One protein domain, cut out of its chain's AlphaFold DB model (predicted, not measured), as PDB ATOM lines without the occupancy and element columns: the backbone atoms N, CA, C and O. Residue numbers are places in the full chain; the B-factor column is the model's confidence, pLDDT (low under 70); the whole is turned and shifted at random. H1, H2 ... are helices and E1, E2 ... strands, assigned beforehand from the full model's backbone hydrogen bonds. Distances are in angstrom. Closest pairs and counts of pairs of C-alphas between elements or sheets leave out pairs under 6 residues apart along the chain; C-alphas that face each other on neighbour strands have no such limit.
ATOM      1  N   ALA A  63     149.270 125.513 170.394       92.88
ATOM      2  CA  ALA A  63     148.764 126.125 169.178       92.88
ATOM      3  C   ALA A  63     147.620 127.097 169.482       92.88
ATOM      4  O   ALA A  63     146.746 126.805 170.302       92.88
ATOM      5  N   ALA A  64     147.578 128.213 168.759       91.38
ATOM      6  CA  ALA A  64     146.521 129.216 168.858       91.38
ATOM      7  C   ALA A  64     146.054 129.645 167.463       91.38
ATOM      8  O   ALA A  64     146.852 129.690 166.524       91.38
ATOM      9  N   ARG A  65     144.764 129.968 167.322       92.38
ATOM     10  CA  ARG A  65     144.227 130.558 166.091       92.38
ATOM     11  C   ARG A  65     144.400 132.073 166.141       92.38
ATOM     12  O   ARG A  65     143.621 132.768 166.785       92.38
ATOM     13  N   CYS A  66     145.455 132.542 165.493       90.06
ATOM     14  CA  CYS A  66     145.830 133.943 165.350       90.06
ATOM     15  C   CYS A  66     146.917 134.058 164.276       90.06
ATOM     16  O   CYS A  66     147.451 133.055 163.795       90.06
ATOM     17  N   SER A  67     147.253 135.281 163.888       90.81
ATOM     18  CA  SER A  67     148.383 135.538 163.001       90.81
ATOM     19  C   SER A  67     149.718 135.573 163.762       90.81
ATOM     20  O   SER A  67     149.775 135.791 164.971       90.81
ATOM     21  N   LEU A  68     150.824 135.387 163.034       92.69
ATOM     22  CA  LEU A  68     152.184 135.498 163.572       92.69
ATOM     23  C   LEU A  68     152.462 136.836 164.292       92.69
ATOM     24  O   LEU A  68     152.976 136.776 165.409       92.69
ATOM     25  N   PRO A  69     152.141 138.020 163.721       92.25
ATOM     26  CA  PRO A  69     152.371 139.285 164.418       92.25
ATOM     27  C   PRO A  69     151.547 139.409 165.705       92.25
ATOM     28  O   PRO A  69     152.069 139.917 166.689       92.25
ATOM     29  N   GLU A  70     150.304 138.916 165.731       90.75
ATOM     30  CA  GLU A  70     149.462 138.943 166.938       90.75
ATOM     31  C   GLU A  70     150.029 138.043 168.040       90.75
ATOM     32  O   GLU A  70     150.115 138.467 169.188       90.75
ATOM     33  N   ALA A  71     150.463 136.825 167.696       93.12
ATOM     34  CA  ALA A  71     151.091 135.913 168.650       93.12
ATOM     35  C   ALA A  71     152.408 136.480 169.206       93.12
ATOM     36  O   ALA A  71     152.665 136.390 170.404       93.12
ATOM     37  N   ALA A  72     153.241 137.065 168.339       94.25
ATOM     38  CA  ALA A  72     154.516 137.655 168.733       94.25
ATOM     39  C   ALA A  72     154.327 138.878 169.635       94.25
ATOM     40  O   ALA A  72     155.003 138.994 170.653       94.25
ATOM     41  N   GLU A  73     153.403 139.770 169.279       91.38
ATOM     42  CA  GLU A  73     153.092 140.945 170.087       91.38
ATOM     43  C   GLU A  73     152.469 140.560 171.424       91.38
ATOM     44  O   GLU A  73     152.955 141.026 172.445       91.38
ATOM     45  N   ASN A  74     151.469 139.670 171.453       90.69
ATOM     46  CA  ASN A  74     150.880 139.217 172.713       90.69
ATOM     47  C   ASN A  74     151.931 138.578 173.627       90.69
ATOM     48  O   ASN A  74     151.966 138.890 174.809       90.69
ATOM     49  N   PHE A  75     152.826 137.749 173.086       90.62
ATOM     50  CA  PHE A  75     153.883 137.141 173.887       90.62
ATOM     51  C   PHE A  75     154.880 138.173 174.444       90.62
ATOM     52  O   PHE A  75     155.368 138.005 175.558       90.62
ATOM     53  N   LEU A  76     155.207 139.226 173.689       89.75
ATOM     54  CA  LEU A  76     156.232 140.210 174.066       89.75
ATOM     55  C   LEU A  76     155.685 141.446 174.786       89.75
ATOM     56  O   LEU A  76     156.464 142.218 175.348       89.75
ATOM     57  N   ASP A  77     154.374 141.648 174.768       84.44
ATOM     58  CA  ASP A  77     153.729 142.768 175.427       84.44
ATOM     59  C   ASP A  77     153.704 142.561 176.948       84.44
ATOM     60  O   ASP A  77     153.035 141.676 177.469       84.44
ATOM     61  N   ALA A  78     154.403 143.405 177.701       70.56
ATOM     62  CA  ALA A  78     154.368 143.348 179.159       70.56
ATOM     63  C   ALA A  78     153.079 143.955 179.760       70.56
ATOM     64  O   ALA A  78     152.781 143.702 180.934       70.56
ATOM     65  N   PHE A  79     152.317 144.746 178.995       69.25
ATOM     66  CA  PHE A  79     151.201 145.562 179.487       69.25
ATOM     67  C   PHE A  79     149.911 144.755 179.676       69.25
ATOM     68  O   PHE A  79     149.218 144.949 180.682       69.25
ATOM     69  N   HIS A  80     149.611 143.784 178.801       66.69
ATOM     70  CA  HIS A  80     148.418 142.934 178.957       66.69
ATOM     71  C   HIS A  80     148.424 142.103 180.253       66.69
ATOM     72  O   HIS A  80     147.360 141.715 180.746       66.69
ATOM     73  N   THR A  81     149.600 141.857 180.845       59.56
ATOM     74  CA  THR A  81     149.760 140.978 182.016       59.56
ATOM     75  C   THR A  81     148.971 141.437 183.249       59.56
ATOM     76  O   THR A  81     148.565 140.596 184.054       59.56
ATOM     77  N   HIS A  82     148.683 142.740 183.374       57.47
ATOM     78  CA  HIS A  82     147.852 143.305 184.447       57.47
ATOM     79  C   HIS A  82     146.384 142.885 184.346       57.47
ATOM     80  O   HIS A  82     145.730 142.667 185.365       57.47
ATOM     81  N   PHE A  83     145.879 142.733 183.122       55.84
ATOM     82  CA  PHE A  83     144.465 142.485 182.855       55.84
ATOM     83  C   PHE A  83     144.180 141.011 182.567       55.84
ATOM     84  O   PHE A  83     143.187 140.467 183.044       55.84
ATOM     85  N   VAL A  84     145.060 140.342 181.817       55.94
ATOM     86  CA  VAL A  84     144.858 138.949 181.383       55.94
ATOM     87  C   VAL A  84     145.310 137.953 182.455       55.94
ATOM     88  O   VAL A  84     144.666 136.920 182.642       55.94
ATOM     89  N   HIS A  85     146.358 138.281 183.221       57.59
ATOM     90  CA  HIS A  85     146.956 137.391 184.230       57.59
ATOM     91  C   HIS A  85     146.879 137.937 185.661       57.59
ATOM     92  O   HIS A  85     147.727 137.595 186.500       57.59
ATOM     93  N   ALA A  86     145.873 138.770 185.950       57.44
ATOM     94  CA  ALA A  86     145.652 139.356 187.269       57.44
ATOM     95  C   ALA A  86     145.743 138.282 188.376       57.44
ATOM     96  O   ALA A  86     145.009 137.290 188.369       57.44
ATOM     97  N   GLY A  87     146.692 138.453 189.305       54.12
ATOM     98  CA  GLY A  87     146.944 137.545 190.434       54.12
ATOM     99  C   GLY A  87     148.026 136.470 190.223       54.12
ATOM    100  O   GLY A  87     148.588 135.988 191.209       54.12
ATOM    101  N   TRP A  88     148.389 136.123 188.979       55.59
ATOM    102  CA  TRP A  88     149.463 135.151 188.689       55.59
ATOM    103  C   TRP A  88     150.816 135.827 188.452       55.59
ATOM    104  O   TRP A  88     151.823 135.439 189.061       55.59
ATOM    105  N   ILE A  89     150.831 136.849 187.590       54.28
ATOM    106  CA  ILE A  89     152.050 137.571 187.186       54.28
ATOM    107  C   ILE A  89     152.175 138.895 187.950       54.28
ATOM    108  O   ILE A  89     153.244 139.173 188.491       54.28
ATOM    109  N   ARG A  90     151.090 139.674 188.073       55.28
ATOM    110  CA  ARG A  90     151.059 140.971 188.778       55.28
ATOM    111  C   ARG A  90     149.714 141.231 189.467       55.28
ATOM    112  O   ARG A  90     148.695 140.659 189.080       55.28
ATOM    113  N   ASN A  91     149.725 142.090 190.491       55.28
ATOM    114  CA  ASN A  91     148.516 142.645 191.110       55.28
ATOM    115  C   ASN A  91     148.231 144.048 190.554       55.28
ATOM    116  O   ASN A  91     149.141 144.869 190.471       55.28
ATOM    117  N   ASP A  92     146.963 144.345 190.275       55.53
ATOM    118  CA  ASP A  92     146.490 145.588 189.634       55.53
ATOM    119  C   ASP A  92     146.524 146.836 190.554       55.53
ATOM    120  O   ASP A  92     146.248 147.961 190.154       55.53
ATOM    121  N   HIS A  93     146.881 146.669 191.831       54.19
ATOM    122  CA  HIS A  93     146.752 147.728 192.843       54.19
ATOM    123  C   HIS A  93     147.971 148.654 192.989       54.19
ATOM    124  O   HIS A  93     147.920 149.590 193.790       54.19
ATOM    125  N   LYS A  94     149.080 148.413 192.277       59.88
ATOM    126  CA  LYS A  94     150.281 149.265 192.350       59.88
ATOM    127  C   LYS A  94     150.923 149.438 190.982       59.88
ATOM    128  O   LYS A  94     151.645 148.550 190.541       59.88
ATOM    129  N   ARG A  95     150.714 150.615 190.388       65.25
ATOM    130  CA  ARG A  95     151.439 151.032 189.188       65.25
ATOM    131  C   ARG A  95     152.901 151.324 189.523       65.25
ATOM    132  O   ARG A  95     153.185 152.015 190.504       65.25
ATOM    133  N   GLN A  96     153.817 150.819 188.716       64.56
ATOM    134  CA  GLN A  96     155.255 151.012 188.812       64.56
ATOM    135  C   GLN A  96     155.743 151.799 187.604       64.56
ATOM    136  O   GLN A  96     155.291 151.594 186.481       64.56
ATOM    137  N   LYS A  97     156.678 152.716 187.845       69.94
ATOM    138  CA  LYS A  97     157.412 153.358 186.761       69.94
ATOM    139  C   LYS A  97     158.457 152.378 186.252       69.94
ATOM    140  O   LYS A  97     159.213 151.835 187.053       69.94
ATOM    141  N   ILE A  98     158.485 152.179 184.946       73.88
ATOM    142  CA  ILE A  98     159.535 151.446 184.249       73.88
ATOM    143  C   ILE A  98     160.111 152.323 183.153       73.88
ATOM    144  O   ILE A  98     159.427 153.203 182.625       73.88
ATOM    145  N   ARG A  99     161.354 152.047 182.777       81.88
ATOM    146  CA  ARG A  99     161.945 152.632 181.580       81.88
ATOM    147  C   ARG A  99     162.088 151.566 180.522       81.88
ATOM    148  O   ARG A  99     162.558 150.468 180.817       81.88
ATOM    149  N   ALA A 100     161.684 151.896 179.306       86.19
ATOM    150  CA  ALA A 100     161.841 151.028 178.155       86.19
ATOM    151  C   ALA A 100     162.711 151.701 177.093       86.19
ATOM    152  O   ALA A 100     162.495 152.862 176.743       86.19
ATOM    153  N   LYS A 101     163.667 150.953 176.546       89.88
ATOM    154  CA  LYS A 101     164.471 151.348 175.388       89.88
ATOM    155  C   LYS A 101     164.235 150.359 174.257       89.88
ATOM    156  O   LYS A 101     164.435 149.162 174.450       89.88
ATOM    157  N   VAL A 102     163.824 150.853 173.092       92.31
ATOM    158  CA  VAL A 102     163.589 150.028 171.901       92.31
ATOM    159  C   VAL A 102     164.764 150.178 170.936       92.31
ATOM    160  O   VAL A 102     165.190 151.289 170.641       92.31
ATOM    161  N   GLU A 103     165.308 149.061 170.465       91.94
ATOM    162  CA  GLU A 103     166.521 149.009 169.647       91.94
ATOM    163  C   GLU A 103     166.350 148.023 168.486       91.94
ATOM    164  O   GLU A 103     165.842 146.913 168.662       91.94
ATOM    165  N   ALA A 104     166.813 148.410 167.295       91.81
ATOM    166  CA  ALA A 104     166.920 147.499 166.160       91.81
ATOM    167  C   ALA A 104     168.040 146.474 166.382       91.81
ATOM    168  O   ALA A 104     169.122 146.800 166.872       91.81
ATOM    169  N   LEU A 105     167.780 145.233 165.980       89.69
ATOM    170  CA  LEU A 105     168.766 144.161 165.895       89.69
ATOM    171  C   LEU A 105     169.046 143.851 164.415       89.69
ATOM    172  O   LEU A 105     168.182 144.101 163.574       89.69
ATOM    173  N   PRO A 106     170.200 143.246 164.074       88.00
ATOM    174  CA  PRO A 106     170.493 142.834 162.696       88.00
ATOM    175  C   PRO A 106     169.424 141.921 162.075       88.00
ATOM    176  O   PRO A 106     169.243 141.900 160.863       88.00
ATOM    177  N   ASP A 107     168.727 141.160 162.915       87.00
ATOM    178  CA  ASP A 107     167.726 140.162 162.556       87.00
ATOM    179  C   ASP A 107     166.365 140.415 163.227       87.00
ATOM    180  O   ASP A 107     165.531 139.506 163.267       87.00
ATOM    181  N   GLY A 108     166.116 141.608 163.783       92.50
ATOM    182  CA  GLY A 108     164.911 141.827 164.581       92.50
ATOM    183  C   GLY A 108     164.793 143.164 165.315       92.50
ATOM    184  O   GLY A 108     165.358 144.177 164.916       92.50
ATOM    185  N   ILE A 109     164.047 143.147 166.419       94.88
ATOM    186  CA  ILE A 109     163.800 144.288 167.308       94.88
ATOM    187  C   ILE A 109     163.877 143.839 168.775       94.88
ATOM    188  O   ILE A 109     163.503 142.712 169.114       94.88
ATOM    189  N   GLN A 110     164.366 144.713 169.651       93.62
ATOM    190  CA  GLN A 110     164.484 144.492 171.090       93.62
ATOM    191  C   GLN A 110     163.843 145.638 171.873       93.62
ATOM    192  O   GLN A 110     164.041 146.797 171.535       93.62
ATOM    193  N   ALA A 111     163.158 145.318 172.968       91.44
ATOM    194  CA  ALA A 111     162.867 146.241 174.055       91.44
ATOM    195  C   ALA A 111     163.662 145.812 175.293       91.44
ATOM    196  O   ALA A 111     163.582 144.661 175.722       91.44
ATOM    197  N   CYS A 112     164.443 146.730 175.852       89.06
ATOM    198  CA  CYS A 112     165.113 146.591 177.137       89.06
ATOM    199  C   CYS A 112     164.314 147.360 178.187       89.06
ATOM    200  O   CYS A 112     164.012 148.533 177.982       89.06
ATOM    201  N   TYR A 113     164.001 146.711 179.302       84.69
ATOM    202  CA  TYR A 113     163.298 147.304 180.428       84.69
ATOM    203  C   TYR A 113     164.235 147.403 181.635       84.69
ATOM    204  O   TYR A 113     164.848 146.408 182.046       84.69
ATOM    205  N   THR A 114     164.337 148.607 182.197       76.75
ATOM    206  CA  THR A 114     165.136 148.939 183.384       76.75
ATOM    207  C   THR A 114     164.257 149.574 184.464       76.75
ATOM    208  O   THR A 114     163.118 149.972 184.217       76.75
ATOM    209  N   GLU A 115     164.780 149.623 185.693       64.38
ATOM    210  CA  GLU A 115     164.083 150.175 186.870       64.38
ATOM    211  C   GLU A 115     162.763 149.466 187.228       64.38
ATOM    212  O   GLU A 115     161.951 149.999 187.980       64.38
ATOM    213  N   GLU A 116     162.565 148.223 186.776       59.66
ATOM    214  CA  GLU A 116     161.493 147.374 187.294       59.66
ATOM    215  C   GLU A 116     161.721 147.150 188.798       59.66
ATOM    216  O   GLU A 116     162.609 146.399 189.213       59.66
ATOM    217  N   GLY A 117     160.938 147.828 189.640       55.12
ATOM    218  CA  GLY A 117     160.854 147.506 191.062       55.12
ATOM    219  C   GLY A 117     160.446 146.041 191.280       55.12
ATOM    220  O   GLY A 117     160.116 145.314 190.345       55.12
ATOM    221  N   GLN A 118     160.436 145.574 192.534       53.69
ATOM    222  CA  GLN A 118     159.916 144.231 192.825       53.69
ATOM    223  C   GLN A 118     158.455 144.133 192.363       53.69
ATOM    224  O   GLN A 118     157.608 144.902 192.835       53.69
ATOM    225  N   GLN A 119     158.150 143.205 191.454       54.91
ATOM    226  CA  GLN A 119     156.772 142.954 191.042       54.91
ATOM    227  C   GLN A 119     156.057 142.146 192.135       54.91
ATOM    228  O   GLN A 119     156.680 141.567 193.028       54.91
ATOM    229  N   SER A 120     154.725 142.142 192.118       46.84
ATOM    230  CA  SER A 120     153.910 141.631 193.233       46.84
ATOM    231  C   SER A 120     153.165 140.316 192.944       46.84
ATOM    232  O   SER A 120     152.149 140.042 193.582       46.84
ATOM    233  N   GLY A 121     153.665 139.475 192.029       50.94
ATOM    234  CA  GLY A 121     153.022 138.211 191.629       50.94
ATOM    235  C   GLY A 121     153.658 136.936 192.191       50.94
ATOM    236  O   GLY A 121     154.777 136.928 192.703       50.94
ATOM    237  N   TRP A 122     152.949 135.810 192.067       45.47
ATOM    238  CA  TRP A 122     153.454 134.491 192.486       45.47
ATOM    239  C   TRP A 122     154.663 134.038 191.662       45.47
ATOM    240  O   TRP A 122     155.632 133.516 192.213       45.47
ATOM    241  N   ILE A 123     154.624 134.270 190.350       54.16
ATOM    242  CA  ILE A 123     155.725 133.953 189.425       54.16
ATOM    243  C   ILE A 123     156.913 134.868 189.692       54.16
ATOM    244  O   ILE A 123     158.054 134.426 189.765       54.16
ATOM    245  N   SER A 124     156.608 136.136 189.930       57.28
ATOM    246  CA  SER A 124     157.567 137.163 190.282       57.28
ATOM    247  C   SER A 124     158.359 136.755 191.544       57.28
ATOM    248  O   SER A 124     159.579 136.639 191.509       57.28
ATOM    249  N   ARG A 125     157.699 136.289 192.612       56.34
ATOM    250  CA  ARG A 125     158.378 135.751 193.814       56.34
ATOM    251  C   ARG A 125     159.258 134.518 193.574       56.34
ATOM    252  O   ARG A 125     160.213 134.308 194.323       56.34
ATOM    253  N   LEU A 126     158.945 133.696 192.570       53.84
ATOM    254  CA  LEU A 126     159.714 132.491 192.242       53.84
ATOM    255  C   LEU A 126     160.990 132.810 191.441       53.84
ATOM    256  O   LEU A 126     161.964 132.064 191.536       53.84
ATOM    257  N   PHE A 127     161.002 133.917 190.692       52.56
ATOM    258  CA  PHE A 127     162.084 134.275 189.764       52.56
ATOM    259  C   PHE A 127     162.815 135.595 190.081       52.56
ATOM    260  O   PHE A 127     163.895 135.821 189.539       52.56
ATOM    261  N   GLU A 128     162.286 136.452 190.962       52.53
ATOM    262  CA  GLU A 128     162.693 137.863 191.108       52.53
ATOM    263  C   GLU A 128     163.299 138.223 192.471       52.53
ATOM    264  O   GLU A 128     163.117 139.344 192.950       52.53
ATOM    265  N   LYS A 129     164.047 137.325 193.127       51.56
ATOM    266  CA  LYS A 129     164.742 137.730 194.368       51.56
ATOM    267  C   LYS A 129     165.628 138.970 194.152       51.56
ATOM    268  O   LYS A 129     165.668 139.818 195.035       51.56
ATOM    269  N   GLU A 130     166.229 139.124 192.966       54.53
ATOM    270  CA  GLU A 130     166.865 140.362 192.493       54.53
ATOM    271  C   GLU A 130     166.753 140.447 190.960       54.53
ATOM    272  O   GLU A 130     167.442 139.708 190.258       54.53
ATOM    273  N   ARG A 131     165.885 141.307 190.413       60.81
ATOM    274  CA  ARG A 131     165.813 141.565 188.961       60.81
ATOM    275  C   ARG A 131     166.625 142.822 188.633       60.81
ATOM    276  O   ARG A 131     166.529 143.821 189.344       60.81
ATOM    277  N   GLY A 132     167.488 142.720 187.625       67.69
ATOM    278  CA  GLY A 132     168.317 143.819 187.129       67.69
ATOM    279  C   GLY A 132     167.803 144.345 185.793       67.69
ATOM    280  O   GLY A 132     167.470 145.519 185.684       67.69
ATOM    281  N   TRP A 133     167.679 143.451 184.808       80.25
ATOM    282  CA  TRP A 133     167.269 143.794 183.444       80.25
ATOM    283  C   TRP A 133     166.279 142.786 182.885       80.25
ATOM    284  O   TRP A 133     166.321 141.593 183.211       80.25
ATOM    285  N   SER A 134     165.407 143.273 182.012       85.06
ATOM    286  CA  SER A 134     164.441 142.467 181.284       85.06
ATOM    287  C   SER A 134     164.481 142.822 179.808       85.06
ATOM    288  O   SER A 134     164.567 143.995 179.460       85.06
ATOM    289  N   TYR A 135     164.412 141.820 178.941       88.62
ATOM    290  CA  TYR A 135     164.429 142.012 177.498       88.62
ATOM    291  C   TYR A 135     163.260 141.277 176.858       88.62
ATOM    292  O   TYR A 135     163.053 140.097 177.133       88.62
ATOM    293  N   GLY A 136     162.545 141.967 175.975       92.31
ATOM    294  CA  GLY A 136     161.652 141.369 174.989       92.31
ATOM    295  C   GLY A 136     162.292 141.490 173.612       92.31
ATOM    296  O   GLY A 136     162.712 142.580 173.229       92.31
ATOM    297  N   ARG A 137     162.414 140.394 172.866       93.81
ATOM    298  CA  ARG A 137     162.999 140.404 171.519       93.81
ATOM    299  C   ARG A 137     162.117 139.678 170.531       93.81
ATOM    300  O   ARG A 137     161.664 138.575 170.806       93.81
ATOM    301  N   PHE A 138     161.976 140.254 169.350       94.94
ATOM    302  CA  PHE A 138     161.480 139.544 168.186       94.94
ATOM    303  C   PHE A 138     162.602 139.434 167.160       94.94
ATOM    304  O   PHE A 138     163.226 140.438 166.825       94.94
ATOM    305  N   ARG A 139     162.854 138.225 166.666       92.25
ATOM    306  CA  ARG A 139     163.846 137.913 165.637       92.25
ATOM    307  C   ARG A 139     163.188 137.139 164.503       92.25
ATOM    308  O   ARG A 139     162.362 136.247 164.723       92.25
ATOM    309  N   MET A 140     163.584 137.446 163.278       90.19
ATOM    310  CA  MET A 140     163.115 136.732 162.098       90.19
ATOM    311  C   MET A 140     163.573 135.261 162.123       90.19
ATOM    312  O   MET A 140     164.646 134.950 162.639       90.19
ATOM    313  N   PRO A 141     162.780 134.327 161.564       87.50
ATOM    314  CA  PRO A 141     161.495 134.541 160.888       87.50
ATOM    315  C   PRO A 141     160.258 134.475 161.810       87.50
ATOM    316  O   PRO A 141     159.137 134.477 161.312       87.50
ATOM    317  N   GLY A 142     160.422 134.365 163.129       91.12
ATOM    318  CA  GLY A 142     159.300 134.137 164.052       91.12
ATOM    319  C   GLY A 142     159.728 133.681 165.447       91.12
ATOM    320  O   GLY A 142     159.023 132.903 166.085       91.12
ATOM    321  N   LEU A 143     160.913 134.093 165.895       92.69
ATOM    322  CA  LEU A 143     161.414 133.821 167.235       92.69
ATOM    323  C   LEU A 143     161.064 135.007 168.135       92.69
ATOM    324  O   LEU A 143     161.534 136.117 167.906       92.69
ATOM    325  N   ALA A 144     160.279 134.760 169.175       94.00
ATOM    326  CA  ALA A 144     160.024 135.724 170.232       94.00
ATOM    327  C   ALA A 144     160.734 135.278 171.516       94.00
ATOM    328  O   ALA A 144     160.665 134.108 171.895       94.00
ATOM    329  N   GLU A 145     161.441 136.185 172.184       92.81
ATOM    330  CA  GLU A 145     162.202 135.881 173.391       92.81
ATOM    331  C   GLU A 145     161.890 136.834 174.533       92.81
ATOM    332  O   GLU A 145     161.849 138.048 174.347       92.81
ATOM    333  N   ILE A 146     161.766 136.268 175.729       90.50
ATOM    334  CA  ILE A 146     161.744 137.012 176.986       90.50
ATOM    335  C   ILE A 146     162.950 136.572 177.801       90.50
ATOM    336  O   ILE A 146     163.115 135.382 178.076       90.50
ATOM    337  N   GLU A 147     163.781 137.522 178.210       88.44
ATOM    338  CA  GLU A 147     164.956 137.266 179.037       88.44
ATOM    339  C   GLU A 147     164.929 138.118 180.300       88.44
ATOM    340  O   GLU A 147     164.814 139.339 180.237       88.44
ATOM    341  N   TYR A 148     165.117 137.474 181.448       85.69
ATOM    342  CA  TYR A 148     165.267 138.120 182.744       85.69
ATOM    343  C   TYR A 148     166.660 137.862 183.299       85.69
ATOM    344  O   TYR A 148     167.081 136.708 183.448       85.69
ATOM    345  N   ARG A 149     167.349 138.945 183.662       84.56
ATOM    346  CA  ARG A 149     168.660 138.920 184.311       84.56
ATOM    347  C   ARG A 149     168.592 139.459 185.731       84.56
ATOM    348  O   ARG A 149     167.799 140.354 186.034       84.56
ATOM    349  N   ASP A 150     169.446 138.928 186.596       80.94
ATOM    350  CA  ASP A 150     169.704 139.532 187.902       80.94
ATOM    351  C   ASP A 150     170.591 140.782 187.795       80.94
ATOM    352  O   ASP A 150     171.055 141.154 186.714       80.94
ATOM    353  N   ARG A 151     170.822 141.453 188.928       80.69
ATOM    354  CA  ARG A 151     171.666 142.660 189.007       80.69
ATOM    355  C   ARG A 151     173.129 142.407 188.653       80.69
ATOM    356  O   ARG A 151     173.846 143.347 188.332       80.69
ATOM    357  N   GLN A 152     173.573 141.155 188.705       81.44
ATOM    358  CA  GLN A 152     174.914 140.738 188.311       81.44
ATOM    359  C   GLN A 152     174.975 140.342 186.822       81.44
ATOM    360  O   GLN A 152     176.013 139.888 186.348       81.44
ATOM    361  N   GLY A 153     173.875 140.505 186.075       79.88
ATOM    362  CA  GLY A 153     173.789 140.211 184.647       79.88
ATOM    363  C   GLY A 153     173.622 138.724 184.318       79.88
ATOM    364  O   GLY A 153     173.749 138.344 183.153       79.88
ATOM    365  N   ARG A 154     173.334 137.871 185.307       82.69
ATOM    366  CA  ARG A 154     173.158 136.423 185.127       82.69
ATOM    367  C   ARG A 154     171.714 136.113 184.746       82.69
ATOM    368  O   ARG A 154     170.783 136.718 185.272       82.69
ATOM    369  N   ILE A 155     171.519 135.142 183.856       83.94
ATOM    370  CA  ILE A 155     170.187 134.736 183.385       83.94
ATOM    371  C   ILE A 155     169.423 134.030 184.514       83.94
ATOM    372  O   ILE A 155     169.850 132.986 185.010       83.94
ATOM    373  N   ASN A 156     168.262 134.577 184.877       83.00
ATOM    374  CA  ASN A 156     167.288 133.946 185.769       83.00
ATOM    375  C   ASN A 156     166.277 133.105 184.985       83.00
ATOM    376  O   ASN A 156     165.951 131.984 185.390       83.00
ATOM    377  N   LEU A 157     165.803 133.641 183.859       85.69
ATOM    378  CA  LEU A 157     164.832 133.009 182.975       85.69
ATOM    379  C   LEU A 157     165.057 133.495 181.541       85.69
ATOM    380  O   LEU A 157     165.215 134.686 181.309       85.69
ATOM    381  N   LEU A 158     165.039 132.571 180.593       88.75
ATOM    382  CA  LEU A 158     165.005 132.824 179.162       88.75
ATOM    383  C   LEU A 158     163.915 131.937 178.566       88.75
ATOM    384  O   LEU A 158     163.981 130.709 178.659       88.75
ATOM    385  N   ILE A 159     162.915 132.561 177.961       90.94
ATOM    386  CA  ILE A 159     161.882 131.886 177.186       90.94
ATOM    387  C   ILE A 159     162.154 132.206 175.725       90.94
ATOM    388  O   ILE A 159     162.090 133.368 175.349       90.94
ATOM    389  N   SER A 160     162.442 131.190 174.916       92.31
ATOM    390  CA  SER A 160     162.543 131.311 173.457       92.31
ATOM    391  C   SER A 160     161.336 130.610 172.835       92.31
ATOM    392  O   SER A 160     161.207 129.395 172.980       92.31
ATOM    393  N   ALA A 161     160.450 131.349 172.173       93.50
ATOM    394  CA  ALA A 161     159.246 130.839 171.527       93.50
ATOM    395  C   ALA A 161     159.365 130.940 170.001       93.50
ATOM    396  O   ALA A 161     159.391 132.033 169.439       93.50
ATOM    397  N   TRP A 162     159.417 129.793 169.324       93.56
ATOM    398  CA  TRP A 162     159.320 129.717 167.868       93.56
ATOM    399  C   TRP A 162     157.859 129.627 167.458       93.56
ATOM    400  O   TRP A 162     157.174 128.642 167.746       93.56
ATOM    401  N   LEU A 163     157.405 130.671 166.777       94.38
ATOM    402  CA  LEU A 163     156.054 130.839 166.280       94.38
ATOM    403  C   LEU A 163     156.032 130.414 164.812       94.38
ATOM    404  O   LEU A 163     156.543 131.108 163.935       94.38
ATOM    405  N   THR A 164     155.479 129.235 164.547       92.50
ATOM    406  CA  THR A 164     155.465 128.631 163.210       92.50
ATOM    407  C   THR A 164     154.062 128.713 162.618       92.50
ATOM    408  O   THR A 164     153.151 128.063 163.141       92.50
ATOM    409  N   PRO A 165     153.859 129.471 161.526       91.62
ATOM    410  CA  PRO A 165     152.585 129.492 160.829       91.62
ATOM    411  C   PRO A 165     152.159 128.110 160.338       91.62
ATOM    412  O   PRO A 165     152.947 127.358 159.764       91.62
ATOM    413  N   SER A 166     150.890 127.797 160.564       89.06
ATOM    414  CA  SER A 166     150.220 126.563 160.168       89.06
ATOM    415  C   SER A 166     149.012 126.871 159.283       89.06
ATOM    416  O   SER A 166     148.713 128.022 158.958       89.06
ATOM    417  N   GLN A 167     148.310 125.825 158.859       84.31
ATOM    418  CA  GLN A 167     147.112 125.968 158.034       84.31
ATOM    419  C   GLN A 167     145.989 126.693 158.795       84.31
ATOM    420  O   GLN A 167     145.960 126.725 160.026       84.31
ATOM    421  N   ASN A 168     145.031 127.258 158.053       82.12
ATOM    422  CA  ASN A 168     143.802 127.848 158.598       82.12
ATOM    423  C   ASN A 168     144.034 128.951 159.648       82.12
ATOM    424  O   ASN A 168     143.287 129.038 160.622       82.12
ATOM    425  N   GLY A 169     145.089 129.759 159.493       82.88
ATOM    426  CA  GLY A 169     145.373 130.877 160.400       82.88
ATOM    427  C   GLY A 169     145.730 130.447 161.825       82.88
ATOM    428  O   GLY A 169     145.401 131.150 162.775       82.88
ATOM    429  N   HIS A 170     146.339 129.270 161.987       91.44
ATOM    430  CA  HIS A 170     146.879 128.827 163.270       91.44
ATOM    431  C   HIS A 170     148.386 129.060 163.331       91.44
ATOM    432  O   HIS A 170     149.084 128.926 162.328       91.44
ATOM    433  N   ILE A 171     148.895 129.333 164.529       94.00
ATOM    434  CA  ILE A 171     150.321 129.315 164.850       94.00
ATOM    435  C   ILE A 171     150.593 128.127 165.769       94.00
ATOM    436  O   ILE A 171     149.893 127.939 166.764       94.00
ATOM    437  N   HIS A 172     151.632 127.351 165.457       94.50
ATOM    438  CA  HIS A 172     152.248 126.423 166.401       94.50
ATOM    439  C   HIS A 172     153.333 127.139 167.192       94.50
ATOM    440  O   HIS A 172     154.192 127.813 166.624       94.50
ATOM    441  N   ILE A 173     153.296 126.967 168.506       93.88
ATOM    442  CA  ILE A 173     154.229 127.578 169.441       93.88
ATOM    443  C   ILE A 173     155.125 126.469 169.971       93.88
ATOM    444  O   ILE A 173     154.649 125.525 170.600       93.88
ATOM    445  N   HIS A 174     156.427 126.599 169.745       93.56
ATOM    446  CA  HIS A 174     157.442 125.763 170.376       93.56
ATOM    447  C   HIS A 174     158.235 126.646 171.331       93.56
ATOM    448  O   HIS A 174     159.030 127.468 170.895       93.56
ATOM    449  N   ALA A 175     158.001 126.513 172.632       92.56
ATOM    450  CA  ALA A 175     158.659 127.319 173.649       92.56
ATOM    451  C   ALA A 175     159.727 126.500 174.373       92.56
ATOM    452  O   ALA A 175     159.445 125.450 174.952       92.56
ATOM    453  N   ARG A 176     160.959 126.999 174.379       91.69
ATOM    454  CA  ARG A 176     162.041 126.518 175.233       91.69
ATOM    455  C   ARG A 176     162.143 127.428 176.443       91.69
ATOM    456  O   ARG A 176     162.407 128.619 176.303       91.69
ATOM    457  N   ILE A 177     161.984 126.844 177.622       90.25
ATOM    458  CA  ILE A 177     162.144 127.527 178.899       90.25
ATOM    459  C   ILE A 177     163.504 127.139 179.460       90.25
ATOM    460  O   ILE A 177     163.741 125.962 179.728       90.25
ATOM    461  N   ALA A 178     164.387 128.113 179.642       89.00
ATOM    462  CA  ALA A 178     165.666 127.956 180.314       89.00
ATOM    463  C   ALA A 178     165.655 128.804 181.585       89.00
ATOM    464  O   ALA A 178     165.463 130.012 181.532       89.00
ATOM    465  N   SER A 179     165.839 128.184 182.743       87.00
ATOM    466  CA  SER A 179     165.816 128.883 184.030       87.00
ATOM    467  C   SER A 179     167.062 128.566 184.836       87.00
ATOM    468  O   SER A 179     167.630 127.483 184.691       87.00
ATOM    469  N   ARG A 180     167.486 129.492 185.698       85.69
ATOM    470  CA  ARG A 180     168.650 129.285 186.568       85.69
ATOM    471  C   ARG A 180     168.495 127.995 187.368       85.69
ATOM    472  O   ARG A 180     167.414 127.737 187.899       85.69
ATOM    473  N   ARG A 181     169.541 127.167 187.439       84.25
ATOM    474  CA  ARG A 181     169.520 126.003 188.328       84.25
ATOM    475  C   ARG A 181     169.575 126.485 189.776       84.25
ATOM    476  O   ARG A 181     170.411 127.312 190.136       84.25
ATOM    477  N   ASP A 182     168.667 125.960 190.583       80.38
ATOM    478  CA  ASP A 182     168.505 126.288 191.997       80.38
ATOM    479  C   ASP A 182     168.552 125.008 192.844       80.38
ATOM    480  O   ASP A 182     168.740 123.910 192.324       80.38
ATOM    481  N   TRP A 183     168.341 125.141 194.156       80.56
ATOM    482  CA  TRP A 183     168.202 124.009 195.080       80.56
ATOM    483  C   TRP A 183     166.990 123.108 194.764       80.56
ATOM    484  O   TRP A 183     166.967 121.945 195.164       80.56
ATOM    485  N   LEU A 184     165.977 123.635 194.065       82.00
ATOM    486  CA  LEU A 184     164.774 122.895 193.693       82.00
ATOM    487  C   LEU A 184     165.091 121.900 192.559       82.00
ATOM    488  O   LEU A 184     165.574 122.333 191.510       82.00
ATOM    489  N   PRO A 185     164.767 120.599 192.698       86.00
ATOM    490  CA  PRO A 185     165.013 119.619 191.646       86.00
ATOM    491  C   PRO A 185     164.348 119.999 190.318       86.00
ATOM    492  O   PRO A 185     163.169 120.368 190.286       86.00
ATOM    493  N   ARG A 186     165.082 119.828 189.209       86.44
ATOM    494  CA  ARG A 186     164.639 120.174 187.846       86.44
ATOM    495  C   ARG A 186     163.239 119.653 187.514       86.44
ATOM    496  O   ARG A 186     162.431 120.412 186.994       86.44
ATOM    497  N   PHE A 187     162.941 118.388 187.825       88.56
ATOM    498  CA  PHE A 187     161.649 117.777 187.481       88.56
ATOM    499  C   PHE A 187     160.473 118.462 188.195       88.56
ATOM    500  O   PHE A 187     159.416 118.666 187.605       88.56
ATOM    501  N   LEU A 188     160.658 118.858 189.459       86.94
ATOM    502  CA  LEU A 188     159.611 119.502 190.246       86.94
ATOM    503  C   LEU A 188     159.400 120.943 189.775       86.94
ATOM    504  O   LEU A 188     158.262 121.371 189.587       86.94
ATOM    505  N   LYS A 189     160.502 121.658 189.503       85.56
ATOM    506  CA  LYS A 189     160.475 122.984 188.873       85.56
ATOM    507  C   LYS A 189     159.725 122.936 187.541       85.56
ATOM    508  O   LYS A 189     158.832 123.744 187.309       85.56
ATOM    509  N   GLU A 190     160.029 121.951 186.702       89.50
ATOM    510  CA  GLU A 190     159.362 121.741 185.420       89.50
ATOM    511  C   GLU A 190     157.851 121.504 185.575       89.50
ATOM    512  O   GLU A 190     157.069 122.155 184.886       89.50
ATOM    513  N   ILE A 191     157.413 120.634 186.494       88.44
ATOM    514  CA  ILE A 191     155.980 120.373 186.733       88.44
ATOM    515  C   ILE A 191     155.239 121.659 187.122       88.44
ATOM    516  O   ILE A 191     154.191 121.969 186.546       88.44
ATOM    517  N   ILE A 192     155.793 122.418 188.072       85.94
ATOM    518  CA  ILE A 192     155.199 123.672 188.553       85.94
ATOM    519  C   ILE A 192     155.084 124.671 187.399       85.94
ATOM    520  O   ILE A 192     154.001 125.197 187.136       85.94
ATOM    521  N   LEU A 193     156.175 124.884 186.659       84.50
ATOM    522  CA  LEU A 193     156.198 125.846 185.562       84.50
ATOM    523  C   LEU A 193     155.278 125.444 184.416       84.50
ATOM    524  O   LEU A 193     154.539 126.285 183.916       84.50
ATOM    525  N   ARG A 194     155.233 124.161 184.045       88.38
ATOM    526  CA  ARG A 194     154.281 123.662 183.044       88.38
ATOM    527  C   ARG A 194     152.837 123.948 183.441       88.38
ATOM    528  O   ARG A 194     152.032 124.289 182.577       88.38
ATOM    529  N   ARG A 195     152.486 123.806 184.724       86.12
ATOM    530  CA  ARG A 195     151.118 124.069 185.191       86.12
ATOM    531  C   ARG A 195     150.767 125.548 185.102       86.12
ATOM    532  O   ARG A 195     149.674 125.863 184.638       86.12
ATOM    533  N   VAL A 196     151.688 126.409 185.526       82.38
ATOM    534  CA  VAL A 196     151.528 127.866 185.500       82.38
ATOM    535  C   VAL A 196     151.451 128.382 184.064       82.38
ATOM    536  O   VAL A 196     150.464 129.019 183.706       82.38
ATOM    537  N   PHE A 197     152.419 128.027 183.212       84.69
ATOM    538  CA  PHE A 197     152.416 128.429 181.804       84.69
ATOM    539  C   PHE A 197     151.172 127.943 181.071       84.69
ATOM    540  O   PHE A 197     150.616 128.690 180.282       84.69
ATOM    541  N   ARG A 198     150.663 126.741 181.372       86.06
ATOM    542  CA  ARG A 198     149.404 126.267 180.779       86.06
ATOM    543  C   ARG A 198     148.221 127.186 181.095       86.06
ATOM    544  O   ARG A 198     147.357 127.364 180.249       86.06
ATOM    545  N   VAL A 199     148.136 127.725 182.313       84.06
ATOM    546  CA  VAL A 199     147.044 128.643 182.680       84.06
ATOM    547  C   VAL A 199     147.176 129.958 181.916       84.06
ATOM    548  O   VAL A 199     146.202 130.383 181.304       84.06
ATOM    549  N   ILE A 200     148.379 130.537 181.903       81.50
ATOM    550  CA  ILE A 200     148.709 131.788 181.202       81.50
ATOM    551  C   ILE A 200     148.414 131.658 179.704       81.50
ATOM    552  O   ILE A 200     147.560 132.367 179.185       81.50
ATOM    553  N   LEU A 201     149.001 130.654 179.045       84.94
ATOM    554  CA  LEU A 201     148.829 130.418 177.610       84.94
ATOM    555  C   LEU A 201     147.362 130.194 177.222       84.94
ATOM    556  O   LEU A 201     146.927 130.649 176.169       84.94
ATOM    557  N   ASN A 202     146.571 129.531 178.072       86.88
ATOM    558  CA  ASN A 202     145.141 129.355 177.817       86.88
ATOM    559  C   ASN A 202     144.365 130.680 177.874       86.88
ATOM    560  O   ASN A 202     143.407 130.851 177.118       86.88
ATOM    561  N   GLN A 203     144.742 131.599 178.768       85.56
ATOM    562  CA  GLN A 203     144.128 132.928 178.846       85.56
ATOM    563  C   GLN A 203     144.485 133.761 177.609       85.56
ATOM    564  O   GLN A 203     143.584 134.308 176.971       85.56
ATOM    565  N   ASP A 204     145.758 133.764 177.215       86.94
ATOM    566  CA  ASP A 204     146.240 134.468 176.022       86.94
ATOM    567  C   ASP A 204     145.577 133.953 174.751       86.94
ATOM    568  O   ASP A 204     144.990 134.717 173.981       86.94
ATOM    569  N   LYS A 205     145.571 132.628 174.577       89.25
ATOM    570  CA  LYS A 205     144.904 131.964 173.457       89.25
ATOM    571  C   LYS A 205     143.444 132.378 173.360       89.25
ATOM    572  O   LYS A 205     142.964 132.673 172.269       89.25
ATOM    573  N   ARG A 206     142.736 132.440 174.492       90.81
ATOM    574  CA  ARG A 206     141.330 132.842 174.496       90.81
ATOM    575  C   ARG A 206     141.146 134.264 173.966       90.81
ATOM    576  O   ARG A 206     140.224 134.486 173.183       90.81
ATOM    577  N   ILE A 207     141.992 135.205 174.377       89.19
ATOM    578  CA  ILE A 207     141.924 136.594 173.906       89.19
ATOM    579  C   ILE A 207     142.291 136.689 172.423       89.19
ATOM    580  O   ILE A 207     141.551 137.302 171.656       89.19
ATOM    581  N   LEU A 208     143.363 136.023 171.993       89.12
ATOM    582  CA  LEU A 208     143.794 135.986 170.593       89.12
ATOM    583  C   LEU A 208     142.709 135.426 169.660       89.12
ATOM    584  O   LEU A 208     142.427 135.994 168.602       89.12
ATOM    585  N   GLU A 209     142.045 134.347 170.073       90.12
ATOM    586  CA  GLU A 209     140.952 133.740 169.312       90.12
ATOM    587  C   GLU A 209     139.719 134.648 169.239       90.12
ATOM    588  O   GLU A 209     139.078 134.734 168.190       90.12
ATOM    589  N   LEU A 210     139.392 135.357 170.326       90.44
ATOM    590  CA  LEU A 210     138.295 136.328 170.346       90.44
ATOM    591  C   LEU A 210     138.580 137.524 169.431       90.44
ATOM    592  O   LEU A 210     137.695 137.927 168.673       90.44
ATOM    593  N   THR A 211     139.806 138.052 169.451       87.19
ATOM    594  CA  THR A 211     140.240 139.131 168.552       87.19
ATOM    595  C   THR A 211     140.153 138.688 167.094       87.19
ATOM    596  O   THR A 211     139.539 139.377 166.277       87.19
ATOM    597  N   THR A 212     140.658 137.489 166.785       86.62
ATOM    598  CA  THR A 212     140.585 136.892 165.442       86.62
ATOM    599  C   THR A 212     139.136 136.746 164.972       86.62
ATOM    600  O   THR A 212     138.782 137.198 163.881       86.62
ATOM    601  N   ALA A 213     138.263 136.180 165.812       88.38
ATOM    602  CA  ALA A 213     136.849 135.994 165.489       88.38
ATOM    603  C   ALA A 213     136.114 137.329 165.283       88.38
ATOM    604  O   ALA A 213     135.252 137.436 164.409       88.38
ATOM    605  N   ASN A 214     136.460 138.360 166.057       87.44
ATOM    606  CA  ASN A 214     135.890 139.693 165.890       87.44
ATOM    607  C   ASN A 214     136.281 140.297 164.533       87.44
ATOM    608  O   ASN A 214     135.413 140.758 163.792       87.44
ATOM    609  N   VAL A 215     137.562 140.218 164.159       82.75
ATOM    610  CA  VAL A 215     138.044 140.676 162.845       82.75
ATOM    611  C   VAL A 215     137.334 139.938 161.705       82.75
ATOM    612  O   VAL A 215     136.879 140.570 160.751       82.75
ATOM    613  N   GLU A 216     137.195 138.615 161.803       84.81
ATOM    614  CA  GLU A 216     136.475 137.807 160.810       84.81
ATOM    615  C   GLU A 216     134.997 138.203 160.697       84.81
ATOM    616  O   GLU A 216     134.478 138.322 159.586       84.81
ATOM    617  N   ARG A 217     134.329 138.483 161.823       86.62
ATOM    618  CA  ARG A 217     132.930 138.935 161.847       86.62
ATOM    619  C   ARG A 217     132.738 140.257 161.101       86.62
ATOM    620  O   ARG A 217     131.797 140.371 160.317       86.62
ATOM    621  N   PHE A 218     133.613 141.240 161.315       81.88
ATOM    622  CA  PHE A 218     133.539 142.525 160.606       81.88
ATOM    623  C   PHE A 218     133.815 142.376 159.105       81.88
ATOM    624  O   PHE A 218     133.118 142.986 158.295       81.88
ATOM    625  N   LYS A 219     134.765 141.508 158.725       80.69
ATOM    626  CA  LYS A 219     135.022 141.172 157.315       80.69
ATOM    627  C   LYS A 219     133.800 140.530 156.652       80.69
ATOM    628  O   LYS A 219     133.411 140.942 155.564       80.69
ATOM    629  N   ALA A 220     133.168 139.558 157.315       84.88
ATOM    630  CA  ALA A 220     131.980 138.872 156.802       84.88
ATOM    631  C   ALA A 220     130.770 139.810 156.635       84.88
ATOM    632  O   ALA A 220     129.942 139.595 155.756       84.88
ATOM    633  N   ALA A 221     130.688 140.872 157.441       85.00
ATOM    634  CA  ALA A 221     129.654 141.899 157.335       85.00
ATOM    635  C   ALA A 221     129.881 142.903 156.182       85.00
ATOM    636  O   ALA A 221     129.130 143.869 156.067       85.00
ATOM    637  N   GLY A 222     130.906 142.712 155.340       76.69
ATOM    638  CA  GLY A 222     131.172 143.579 154.188       76.69
ATOM    639  C   GLY A 222     131.680 144.975 154.558       76.69
ATOM    640  O   GLY A 222     131.636 145.889 153.733       76.69
ATOM    641  N   LEU A 235     152.304 152.478 174.211       82.38
ATOM    642  CA  LEU A 235     152.643 151.266 174.958       82.38
ATOM    643  C   LEU A 235     152.907 150.068 174.039       82.38
ATOM    644  O   LEU A 235     153.495 149.083 174.480       82.38
ATOM    645  N   ASP A 236     152.561 150.159 172.754       87.12
ATOM    646  CA  ASP A 236     152.777 149.088 171.781       87.12
ATOM    647  C   ASP A 236     154.224 149.152 171.273       87.12
ATOM    648  O   ASP A 236     154.502 149.413 170.104       87.12
ATOM    649  N   LEU A 237     155.178 148.953 172.185       89.19
ATOM    650  CA  LEU A 237     156.599 149.224 171.953       89.19
ATOM    651  C   LEU A 237     157.173 148.406 170.787       89.19
ATOM    652  O   LEU A 237     157.942 148.914 169.972       89.19
ATOM    653  N   LEU A 238     156.794 147.128 170.694       92.38
ATOM    654  CA  LEU A 238     157.329 146.195 169.698       92.38
ATOM    655  C   LEU A 238     156.352 145.897 168.556       92.38
ATOM    656  O   LEU A 238     156.792 145.584 167.452       92.38
ATOM    657  N   GLY A 239     155.045 146.032 168.782       91.62
ATOM    658  CA  GLY A 239     153.993 145.657 167.836       91.62
ATOM    659  C   GLY A 239     154.135 146.234 166.421       91.62
ATOM    660  O   GLY A 239     154.099 145.461 165.454       91.62
ATOM    661  N   PRO A 240     154.300 147.561 166.256       91.50
ATOM    662  CA  PRO A 240     154.492 148.190 164.951       91.50
ATOM    663  C   PRO A 240     155.747 147.671 164.241       91.50
ATOM    664  O   PRO A 240     155.695 147.306 163.070       91.50
ATOM    665  N   HIS A 241     156.855 147.552 164.973       93.69
ATOM    666  CA  HIS A 241     158.143 147.091 164.455       93.69
ATOM    667  C   HIS A 241     158.083 145.633 163.979       93.69
ATOM    668  O   HIS A 241     158.568 145.319 162.894       93.69
ATOM    669  N   ILE A 242     157.438 144.749 164.751       94.19
ATOM    670  CA  ILE A 242     157.221 143.339 164.383       94.19
ATOM    671  C   ILE A 242     156.446 143.243 163.067       94.19
ATOM    672  O   ILE A 242     156.813 142.463 162.188       94.19
ATOM    673  N   ARG A 243     155.387 144.044 162.909       92.81
ATOM    674  CA  ARG A 243     154.580 144.062 161.681       92.81
ATOM    675  C   ARG A 243     155.386 144.533 160.481       92.81
ATOM    676  O   ARG A 243     155.357 143.846 159.465       92.81
ATOM    677  N   SER A 244     156.133 145.630 160.608       92.06
ATOM    678  CA  SER A 244     156.992 146.123 159.525       92.06
ATOM    679  C   SER A 244     158.053 145.091 159.130       92.06
ATOM    680  O   SER A 244     158.194 144.796 157.946       92.06
ATOM    681  N   LEU A 245     158.717 144.443 160.099       93.06
ATOM    682  CA  LEU A 245     159.688 143.370 159.827       93.06
ATOM    683  C   LEU A 245     159.068 142.200 159.057       93.06
ATOM    684  O   LEU A 245     159.644 141.724 158.080       93.06
ATOM    685  N   LEU A 246     157.888 141.742 159.480       91.50
ATOM    686  CA  LEU A 246     157.184 140.631 158.837       91.50
ATOM    687  C   LEU A 246     156.630 140.992 157.453       91.50
ATOM    688  O   LEU A 246     156.524 140.112 156.600       91.50
ATOM    689  N   ALA A 247     156.297 142.264 157.224       91.12
ATOM    690  CA  ALA A 247     155.884 142.780 155.921       91.12
ATOM    691  C   ALA A 247     157.072 143.052 154.975       91.12
ATOM    692  O   ALA A 247     156.861 143.264 153.783       91.12
ATOM    693  N   GLY A 248     158.314 143.031 155.479       91.38
ATOM    694  CA  GLY A 248     159.498 143.448 154.720       91.38
ATOM    695  C   GLY A 248     159.560 144.961 154.486       91.38
ATOM    696  O   GLY A 248     160.193 145.416 153.535       91.38
ATOM    697  N   GLU A 249     158.884 145.736 155.330       90.94
ATOM    698  CA  GLU A 249     158.833 147.195 155.285       90.94
ATOM    699  C   GLU A 249     159.922 147.815 156.179       90.94
ATOM    700  O   GLU A 249     160.388 147.178 157.132       90.94
ATOM    701  N   PRO A 250     160.334 149.072 155.921       88.88
ATOM    702  CA  PRO A 250     161.231 149.797 156.814       88.88
ATOM    703  C   PRO A 250     160.679 149.862 158.242       88.88
ATOM    704  O   PRO A 250     159.478 150.053 158.445       88.88
ATOM    705  N   LEU A 251     161.564 149.740 159.233       89.31
ATOM    706  CA  LEU A 251     161.179 149.913 160.630       89.31
ATOM    707  C   LEU A 251     160.641 151.336 160.867       89.31
ATOM    708  O   LEU A 251     161.214 152.295 160.337       89.31
ATOM    709  N   PRO A 252     159.587 151.493 161.690       86.88
ATOM    710  CA  PRO A 252     159.187 152.795 162.204       86.88
ATOM    711  C   PRO A 252     160.351 153.504 162.901       86.88
ATOM    712  O   PRO A 252     161.306 152.867 163.353       86.88
ATOM    713  N   ALA A 253     160.261 154.832 163.006       85.50
ATOM    714  CA  ALA A 253     161.241 155.607 163.753       85.50
ATOM    715  C   ALA A 253     161.298 155.108 165.203       85.50
ATOM    716  O   ALA A 253     160.281 155.078 165.902       85.50
ATOM    717  N   LEU A 254     162.493 154.709 165.630       84.50
ATOM    718  CA  LEU A 254     162.733 154.323 167.010       84.50
ATOM    719  C   LEU A 254     162.665 155.572 167.896       84.50
ATOM    720  O   LEU A 254     163.099 156.642 167.468       84.50
ATOM    721  N   PRO A 255     162.140 155.462 169.122       74.56
ATOM    722  CA  PRO A 255     162.176 156.568 170.064       74.56
ATOM    723  C   PRO A 255     163.633 156.931 170.390       74.56
ATOM    724  O   PRO A 255     164.420 156.074 170.787       74.56
ATOM    725  N   ASP A 256     163.979 158.215 170.262       62.50
ATOM    726  CA  ASP A 256     165.332 158.731 170.535       62.50
ATOM    727  C   ASP A 256     165.726 158.640 172.024       62.50
ATOM    728  O   ASP A 256     166.892 158.808 172.385       62.50
ATOM    729  N   THR A 257     164.755 158.396 172.910       64.38
ATOM    730  CA  THR A 257     164.925 158.399 174.369       64.38
ATOM    731  C   THR A 257     164.212 157.223 175.032       64.38
ATOM    732  O   THR A 257     163.306 156.617 174.456       64.38
ATOM    733  N   GLU A 258     164.638 156.890 176.253       76.69
ATOM    734  CA  GLU A 258     163.918 155.940 177.104       76.69
ATOM    735  C   GLU A 258     162.492 156.439 177.354       76.69
ATOM    736  O   GLU A 258     162.279 157.596 177.721       76.69
ATOM    737  N   ILE A 259     161.517 155.551 177.183       74.75
ATOM    738  CA  ILE A 259     160.112 155.859 177.436       74.75
ATOM    739  C   ILE A 259     159.817 155.500 178.890       74.75
ATOM    740  O   ILE A 259     160.008 154.350 179.298       74.75
ATOM    741  N   GLU A 260     159.348 156.475 179.673       72.50
ATOM    742  CA  GLU A 260     158.764 156.202 180.986       72.50
ATOM    743  C   GLU A 260     157.370 155.615 180.783       72.50
ATOM    744  O   GLU A 260     156.515 156.206 180.119       72.50
ATOM    745  N   VAL A 261     157.138 154.446 181.370       67.69
ATOM    746  CA  VAL A 261     155.850 153.775 181.294       67.69
ATOM    747  C   VAL A 261     155.348 153.426 182.685       67.69
ATOM    748  O   VAL A 261     156.116 153.047 183.566       67.69
ATOM    749  N   HIS A 262     154.039 153.561 182.880       64.50
ATOM    750  CA  HIS A 262     153.368 153.201 184.120       64.50
ATOM    751  C   HIS A 262     152.700 151.836 183.965       64.50
ATOM    752  O   HIS A 262     151.659 151.736 183.314       64.50
ATOM    753  N   LEU A 263     153.319 150.823 184.570       58.84
ATOM    754  CA  LEU A 263     152.819 149.452 184.678       58.84
ATOM    755  C   LEU A 263     152.040 149.254 185.971       58.84
ATOM    756  O   LEU A 263     152.699 149.067 187.013       58.84
TER     757      LEU A 263
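What this domain is: This is residues 63 to 222 and 235 to 263 of the 263 residues of the protein "VanA_C domain-containing protein" of Opitutae bacterium (UniProt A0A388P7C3). A twisted sheet of eight strands, curled like part of a barrel, wraps round the short helix H1, and H5 packs next to H1 over E3 on the same face. The long helix H4 runs beside edge strand E1, and its residues 214 to 220 stick out. The printed part has 189 residues, with five named helices and eight named strands in the order E1 H1 H2 E2 E3 H3 E4 E5 E6 E7 H4 H5 E8. The class is mixed, helices and strands, and the sheet's order is E1 E7 E6 E5 E4 E3 E2 E8, all antiparallel. The whole is compact, with a radius of gyration of the C-alphas of 16.9 A and spans of 56 by 40 by 34 A.

Where its parts are: Find C-alpha 63 at (148.764, 126.125, 169.178), where E1, residues 63 to 65, begins. Next come H1, residues 68 to 76 and 12.2 A long, and H2, residues 81 to 84. Read on to E2, residues 97 to 105, 25.5 A; E3, 108 to 114, 20.1 A; H3, 122 to 127; E4, 133 to 139, 19.1 A; E5, 143 to 149, 19.2 A; E6, 155 to 165, 29.1 A; and E7, 170 to 180, 31.9 A. H4 runs 48.8 A from C-alpha 186 at (164.639, 120.174, 187.846) to residue 220. H5, residues 239 to 247, is 12.4 A long, and E8, residues 259 to 262, ends at (153.368, 153.201, 184.120).

How they stand to each other: Start at the sheet's edge strand E1, where N 64 and O 171 of E7 are 3.1 A apart, within hydrogen-bond range. E4 E5 E6 E7 form a meander, each strand the antiparallel neighbour of the one before; look at N 162 and O 174, 2.8 A, and N 145 and O 137, 2.8 A. At the other edge, N 98 of E2 and O 261 of E8 are 2.9 A apart. H1 and H5 on one face of the sheet give two layers; they touch at a shallow tilt of 32 degrees, opposite ways, the closest C-alphas being Glu 73 and Gly 239, 5.3 A. H5 has a height over the sheet of 9.4 A. H4 stands at the sheet's level and only just touches H1, with 3 pairs of C-alphas within 8 A, the closest Glu 70 and Leu 208, 7.4 A. H2 is close to H4 but not clearly touching, and H3 only grazes the sheet with residue 127. Every O i to N i+4 pair is within hydrogen-bond range in H1, H3, H4 and H5; H2 is too short for one.

The domain as a whole: The C-alphas of Trp 183 and Gly 222, the two farthest apart, are 58.5 A apart. Residues 223 to 234 are not printed, and C-alphas 222 and 235 across that cut are 30.8 A apart. The links H2 to E2 and H5 to E8 are long. The model's mean pLDDT over the printed part is 81.1; look for values under 70 at residues 79 to 97, 115 to 132, 256 to 257 and 261 to 263.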